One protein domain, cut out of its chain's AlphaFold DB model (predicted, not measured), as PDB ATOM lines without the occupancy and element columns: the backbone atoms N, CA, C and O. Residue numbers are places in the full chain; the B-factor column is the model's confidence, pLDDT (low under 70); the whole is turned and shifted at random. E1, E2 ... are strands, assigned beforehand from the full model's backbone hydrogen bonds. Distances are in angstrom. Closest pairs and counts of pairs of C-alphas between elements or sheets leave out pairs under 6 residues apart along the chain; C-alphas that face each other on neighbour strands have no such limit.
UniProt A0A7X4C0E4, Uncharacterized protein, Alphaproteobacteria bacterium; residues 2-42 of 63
ATOM      1  N   GLN A   2     -31.367 -30.799 -18.810       93.81
ATOM      2  CA  GLN A   2     -30.737 -30.907 -17.488       93.81
ATOM      3  C   GLN A   2     -31.677 -31.656 -16.543       93.81
ATOM      4  O   GLN A   2     -32.889 -31.498 -16.643       93.81
ATOM      5  N   LEU A   3     -31.112 -32.473 -15.664       91.31
ATOM      6  CA  LEU A   3     -31.831 -33.258 -14.668       91.31
ATOM      7  C   LEU A   3     -31.145 -33.059 -13.330       91.31
ATOM      8  O   LEU A   3     -29.996 -33.469 -13.170       91.31
ATOM      9  N   THR A   4     -31.836 -32.447 -12.382       90.81
ATOM     10  CA  THR A   4     -31.326 -32.282 -11.025       90.81
ATOM     11  C   THR A   4     -31.921 -33.374 -10.154       90.81
ATOM     12  O   THR A   4     -33.136 -33.489 -10.014       90.81
ATOM     13  N   LEU A   5     -31.051 -34.217  -9.611       87.06
ATOM     14  CA  LEU A   5     -31.432 -35.282  -8.697       87.06
ATOM     15  C   LEU A   5     -31.732 -34.704  -7.304       87.06
ATOM     16  O   LEU A   5     -31.186 -33.655  -6.955       87.06
ATOM     17  N   PRO A   6     -32.512 -35.406  -6.459       87.69
ATOM     18  CA  PRO A   6     -32.826 -34.944  -5.102       87.69
ATOM     19  C   PRO A   6     -31.601 -34.647  -4.222       87.69
ATOM     20  O   PRO A   6     -31.687 -33.869  -3.283       87.69
ATOM     21  N   ASN A   7     -30.444 -35.242  -4.530       88.88
ATOM     22  CA  ASN A   7     -29.179 -34.999  -3.832       88.88
ATOM     23  C   ASN A   7     -28.401 -33.761  -4.349       88.88
ATOM     24  O   ASN A   7     -27.229 -33.583  -4.002       88.88
ATOM     25  N   GLY A   8     -29.006 -32.953  -5.225       91.81
ATOM     26  CA  GLY A   8     -28.419 -31.752  -5.832       91.81
ATOM     27  C   GLY A   8     -27.455 -32.019  -6.995       91.81
ATOM     28  O   GLY A   8     -26.987 -31.080  -7.645       91.81
ATOM     29  N   GLN A   9     -27.141 -33.280  -7.302       93.50
ATOM     30  CA  GLN A   9     -26.327 -33.615  -8.464       93.50
ATOM     31  C   GLN A   9     -27.123 -33.373  -9.744       93.50
ATOM     32  O   GLN A   9     -28.250 -33.843  -9.889       93.50
ATOM     33  N   THR A  10     -26.513 -32.682 -10.699       94.75
ATOM     34  CA  THR A  10     -27.128 -32.400 -11.991       94.75
ATOM     35  C   THR A  10     -26.489 -33.238 -13.089       94.75
ATOM     36  O   THR A  10     -25.274 -33.453 -13.131       94.75
ATOM     37  N   TRP A  11     -27.329 -33.729 -13.991       94.38
ATOM     38  CA  TRP A  11     -26.957 -34.505 -15.162       94.38
ATOM     39  C   TRP A  11     -27.429 -33.795 -16.422       94.38
ATOM     40  O   TRP A  11     -28.556 -33.315 -16.507       94.38
ATOM     41  N   SER A  12     -26.575 -33.787 -17.438       95.06
ATOM     42  CA  SER A  12     -26.906 -33.315 -18.773       95.06
ATOM     43  C   SER A  12     -27.203 -34.512 -19.669       95.06
ATOM     44  O   SER A  12     -26.306 -35.298 -19.986       95.06
ATOM     45  N   PHE A  13     -28.457 -34.639 -20.095       96.19
ATOM     46  CA  PHE A  13     -28.863 -35.580 -21.133       96.19
ATOM     47  C   PHE A  13     -28.825 -34.906 -22.504       96.19
ATOM     48  O   PHE A  13     -29.399 -33.824 -22.700       96.19
ATOM     49  N   ARG A  14     -28.157 -35.546 -23.464       96.19
ATOM     50  CA  ARG A  14     -28.046 -35.077 -24.850       96.19
ATOM     51  C   ARG A  14     -28.400 -36.204 -25.798       96.19
ATOM     52  O   ARG A  14     -28.037 -37.351 -25.557       96.19
ATOM     53  N   ALA A  15     -29.047 -35.847 -26.895       97.31
ATOM     54  CA  ALA A  15     -29.373 -36.754 -27.973       97.31
ATOM     55  C   ALA A  15     -29.315 -36.025 -29.316       97.31
ATOM     56  O   ALA A  15     -29.485 -34.807 -29.378       97.31
ATOM     57  N   SER A  16     -29.076 -36.789 -30.375       96.50
ATOM     58  CA  SER A  16     -29.191 -36.378 -31.773       96.50
ATOM     59  C   SER A  16     -29.965 -37.442 -32.544       96.50
ATOM     60  O   SER A  16     -29.898 -38.620 -32.186       96.50
ATOM     61  N   GLY A  17     -30.642 -37.047 -33.623       94.88
ATOM     62  CA  GLY A  17     -31.535 -37.942 -34.369       94.88
ATOM     63  C   GLY A  17     -32.968 -37.978 -33.824       94.88
ATOM     64  O   GLY A  17     -33.765 -38.797 -34.261       94.88
ATOM     65  N   GLY A  18     -33.306 -37.087 -32.886       95.12
ATOM     66  CA  GLY A  18     -34.659 -36.908 -32.364       95.12
ATOM     67  C   GLY A  18     -34.752 -35.744 -31.374       95.12
ATOM     68  O   GLY A  18     -33.735 -35.245 -30.881       95.12
ATOM     69  N   ARG A  19     -35.978 -35.301 -31.089       95.69
ATOM     70  CA  ARG A  19     -36.293 -34.277 -30.090       95.69
ATOM     71  C   ARG A  19     -36.344 -34.915 -28.704       95.69
ATOM     72  O   ARG A  19     -37.012 -35.922 -28.513       95.69
ATOM     73  N   ILE A  20     -35.678 -34.292 -27.736       96.81
ATOM     74  CA  ILE A  20     -35.711 -34.712 -26.330       96.81
ATOM     75  C   ILE A  20     -36.955 -34.126 -25.651       96.81
ATOM     76  O   ILE A  20     -37.262 -32.950 -25.852       96.81
ATOM     77  N   GLY A  21     -37.631 -34.920 -24.825       95.00
ATOM     78  CA  GLY A  21     -38.740 -34.490 -23.974       95.00
ATOM     79  C   GLY A  21     -38.856 -35.313 -22.691       95.00
ATOM     80  O   GLY A  21     -38.039 -36.201 -22.435       95.00
ATOM     81  N   LEU A  22     -39.879 -35.003 -21.896       94.38
ATOM     82  CA  LEU A  22     -40.319 -35.798 -20.752       94.38
ATOM     83  C   LEU A  22     -41.749 -36.276 -21.004       94.38
ATOM     84  O   LEU A  22     -42.548 -35.538 -21.580       94.38
ATOM     85  N   ALA A  23     -42.058 -37.491 -20.569       95.94
ATOM     86  CA  ALA A  23     -43.403 -38.045 -20.615       95.94
ATOM     87  C   ALA A  23     -43.696 -38.827 -19.335       95.94
ATOM     88  O   ALA A  23     -42.830 -39.554 -18.844       95.94
ATOM     89  N   SER A  24     -44.917 -38.710 -18.820       95.94
ATOM     90  CA  SER A  24     -45.353 -39.497 -17.668       95.94
ATOM     91  C   SER A  24     -45.414 -40.984 -18.015       95.94
ATOM     92  O   SER A  24     -45.778 -41.376 -19.125       95.94
ATOM     93  N   SER A  25     -45.029 -41.821 -17.060       95.12
ATOM     94  CA  SER A  25     -44.876 -43.262 -17.217       95.12
ATOM     95  C   SER A  25     -45.070 -43.979 -15.878       95.12
ATOM     96  O   SER A  25     -45.156 -43.360 -14.813       95.12
ATOM     97  N   ILE A  26     -45.129 -45.308 -15.923       95.06
ATOM     98  CA  ILE A  26     -45.161 -46.171 -14.743       95.06
ATOM     99  C   ILE A  26     -43.921 -47.062 -14.773       95.06
ATOM    100  O   ILE A  26     -43.765 -47.916 -15.643       95.06
ATOM    101  N   TYR A  27     -43.040 -46.883 -13.793       93.06
ATOM    102  CA  TYR A  27     -41.900 -47.761 -13.563       93.06
ATOM    103  C   TYR A  27     -42.320 -48.938 -12.683       93.06
ATOM    104  O   TYR A  27     -42.766 -48.739 -11.554       93.06
ATOM    105  N   LEU A  28     -42.176 -50.166 -13.182       93.75
ATOM    106  CA  LEU A  28     -42.619 -51.362 -12.458       93.75
ATOM    107  C   LEU A  28     -41.567 -51.928 -11.484       93.75
ATOM    108  O   LEU A  28     -41.941 -52.571 -10.505       93.75
ATOM    109  N   GLY A  29     -40.271 -51.677 -11.709       86.50
ATOM    110  CA  GLY A  29     -39.186 -52.236 -10.889       86.50
ATOM    111  C   GLY A  29     -39.356 -53.739 -10.618       86.50
ATOM    112  O   GLY A  29     -39.740 -54.493 -11.507       86.50
ATOM    113  N   GLU A  30     -39.146 -54.159  -9.369       90.00
ATOM    114  CA  GLU A  30     -39.350 -55.540  -8.883       90.00
ATOM    115  C   GLU A  30     -40.831 -55.880  -8.590       90.00
ATOM    116  O   GLU A  30     -41.148 -56.616  -7.659       90.00
ATOM    117  N   GLY A  31     -41.771 -55.315  -9.353       91.75
ATOM    118  CA  GLY A  31     -43.201 -55.631  -9.249       91.75
ATOM    119  C   GLY A  31     -44.038 -54.664  -8.406       91.75
ATOM    120  O   GLY A  31     -45.200 -54.951  -8.131       91.75
ATOM    121  N   ARG A  32     -43.500 -53.500  -8.017       93.81
ATOM    122  CA  ARG A  32     -44.292 -52.405  -7.425       93.81
ATOM    123  C   ARG A  32     -44.356 -51.225  -8.398       93.81
ATOM    124  O   ARG A  32     -43.343 -50.539  -8.537       93.81
ATOM    125  N   PRO A  33     -45.523 -50.953  -9.015       94.69
ATOM    126  CA  PRO A  33     -45.706 -49.808  -9.899       94.69
ATOM    127  C   PRO A  33     -45.420 -48.484  -9.188       94.69
ATOM    128  O   PRO A  33     -45.873 -48.262  -8.064       94.69
ATOM    129  N   ARG A  34     -44.685 -47.591  -9.850       94.88
ATOM    130  CA  ARG A  34     -44.391 -46.233  -9.381       94.88
ATOM    131  C   ARG A  34     -44.593 -45.255 -10.527       94.88
ATOM    132  O   ARG A  34     -44.022 -45.449 -11.598       94.88
ATOM    133  N   ASN A  35     -45.362 -44.197 -10.290       95.19
ATOM    134  CA  ASN A  35     -45.429 -43.082 -11.231       95.19
ATOM    135  C   ASN A  35     -44.040 -42.453 -11.363       95.19
ATOM    136  O   ASN A  35     -43.342 -42.254 -10.367       95.19
ATOM    137  N   THR A  36     -43.643 -42.163 -12.594       94.00
ATOM    138  CA  THR A  36     -42.373 -41.518 -12.918       94.00
ATOM    139  C   THR A  36     -42.547 -40.666 -14.165       94.00
ATOM    140  O   THR A  36     -43.431 -40.932 -14.975       94.00
ATOM    141  N   ASP A  37     -41.648 -39.716 -14.378       92.94
ATOM    142  CA  ASP A  37     -41.409 -39.191 -15.719       92.94
ATOM    143  C   ASP A  37     -40.258 -39.964 -16.369       92.94
ATOM    144  O   ASP A  37     -39.302 -40.378 -15.707       92.94
ATOM    145  N   ALA A  38     -40.369 -40.188 -17.673       94.19
ATOM    146  CA  ALA A  38     -39.357 -40.807 -18.508       94.19
ATOM    147  C   ALA A  38     -38.803 -39.780 -19.495       94.19
ATOM    148  O   ALA A  38     -39.532 -38.940 -20.020       94.19
ATOM    149  N   ILE A  39     -37.506 -39.878 -19.785       95.31
ATOM    150  CA  ILE A  39     -36.903 -39.127 -20.883       95.31
ATOM    151  C   ILE A  39     -37.314 -39.781 -22.194       95.31
ATOM    152  O   ILE A  39     -37.072 -40.970 -22.395       95.31
ATOM    153  N   LEU A  40     -37.872 -38.987 -23.098       96.12
ATOM    154  CA  LEU A  40     -38.276 -39.433 -24.420       96.12
ATOM    155  C   LEU A  40     -37.361 -38.829 -25.488       96.12
ATOM    156  O   LEU A  40     -36.978 -37.660 -25.405       96.12
ATOM    157  N   ILE A  41     -37.019 -39.630 -26.498       96.56
ATOM    158  CA  ILE A  41     -36.448 -39.148 -27.757       96.56
ATOM    159  C   ILE A  41     -37.463 -39.465 -28.850       96.56
ATOM    160  O   ILE A  41     -37.712 -40.630 -29.144       96.56
ATOM    161  N   GLU A  42     -38.043 -38.430 -29.449       95.50
ATOM    162  CA  GLU A  42     -39.075 -38.557 -30.479       95.50
ATOM    163  C   GLU A  42     -38.533 -38.131 -31.838       95.50
ATOM    164  O   GLU A  42     -37.854 -37.112 -31.971       95.50
TER     165      GLU A  42
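Overview. This is residues 2 to 42 of the 63 residues of an uncharacterized protein of Alphaproteobacteria bacterium (UniProt A0A7X4C0E4). Two hairpins of strands make an open V, joined at its corner by the tight link of residues 17 and 18. One arm is the hairpin of short E1 and longer E2; the other is the longer hairpin of E3 and E4, in which E3 bends by 65 degrees at residue 24. The printed part has 41 residues with no named helix and four named strands, in the order E1, E2, E3, E4, in two antiparallel sheets of two strands each. The class is all strand; the whole is loose, with a radius of gyration of the C-alphas of 12.4 A, and flat, spanning 33 by 27 by 14 A.

Along the chain. E1, residues 2 to 4, begins at C-alpha 2 (-30.737, -30.907, -17.488) and is 6.6 A long from first to last C-alpha. E2, residues 9 to 16, measures 23.6 A. E3, residues 19 to 27, measures 22.1 A, beginning at C-alpha 19 (-36.293, -34.277, -30.090). E4, residues 34 to 42, measures 23.1 A and ends at C-alpha 42 (-39.075, -38.557, -30.479).

Arrangement. E1 and E2 form an antiparallel hairpin, at 155 degrees between directions; N 3 and O 11 are within hydrogen-bond range at 2.8 A. The closest C-alphas of E2 and E3 are those of Arg 14 and Ile 20, 7.8 A apart. Those of E2 and E4 are Ala 15 and Ile 41, at 7.5 A. E3 and E4 form the other antiparallel hairpin, also at 155 degrees; N 19 and O 42 are 2.8 A apart and N 34 and O 27 2.8 A, both within hydrogen-bond range. E1 is apart from E3 and from E4.

Size, cuts and confidence. The two C-alphas farthest apart, those of Gly 17 and Arg 32, are 33.1 A apart. The printed part has no cut and no long link. Mean pLDDT of the printed part is 93.8, and no printed residue is under 70.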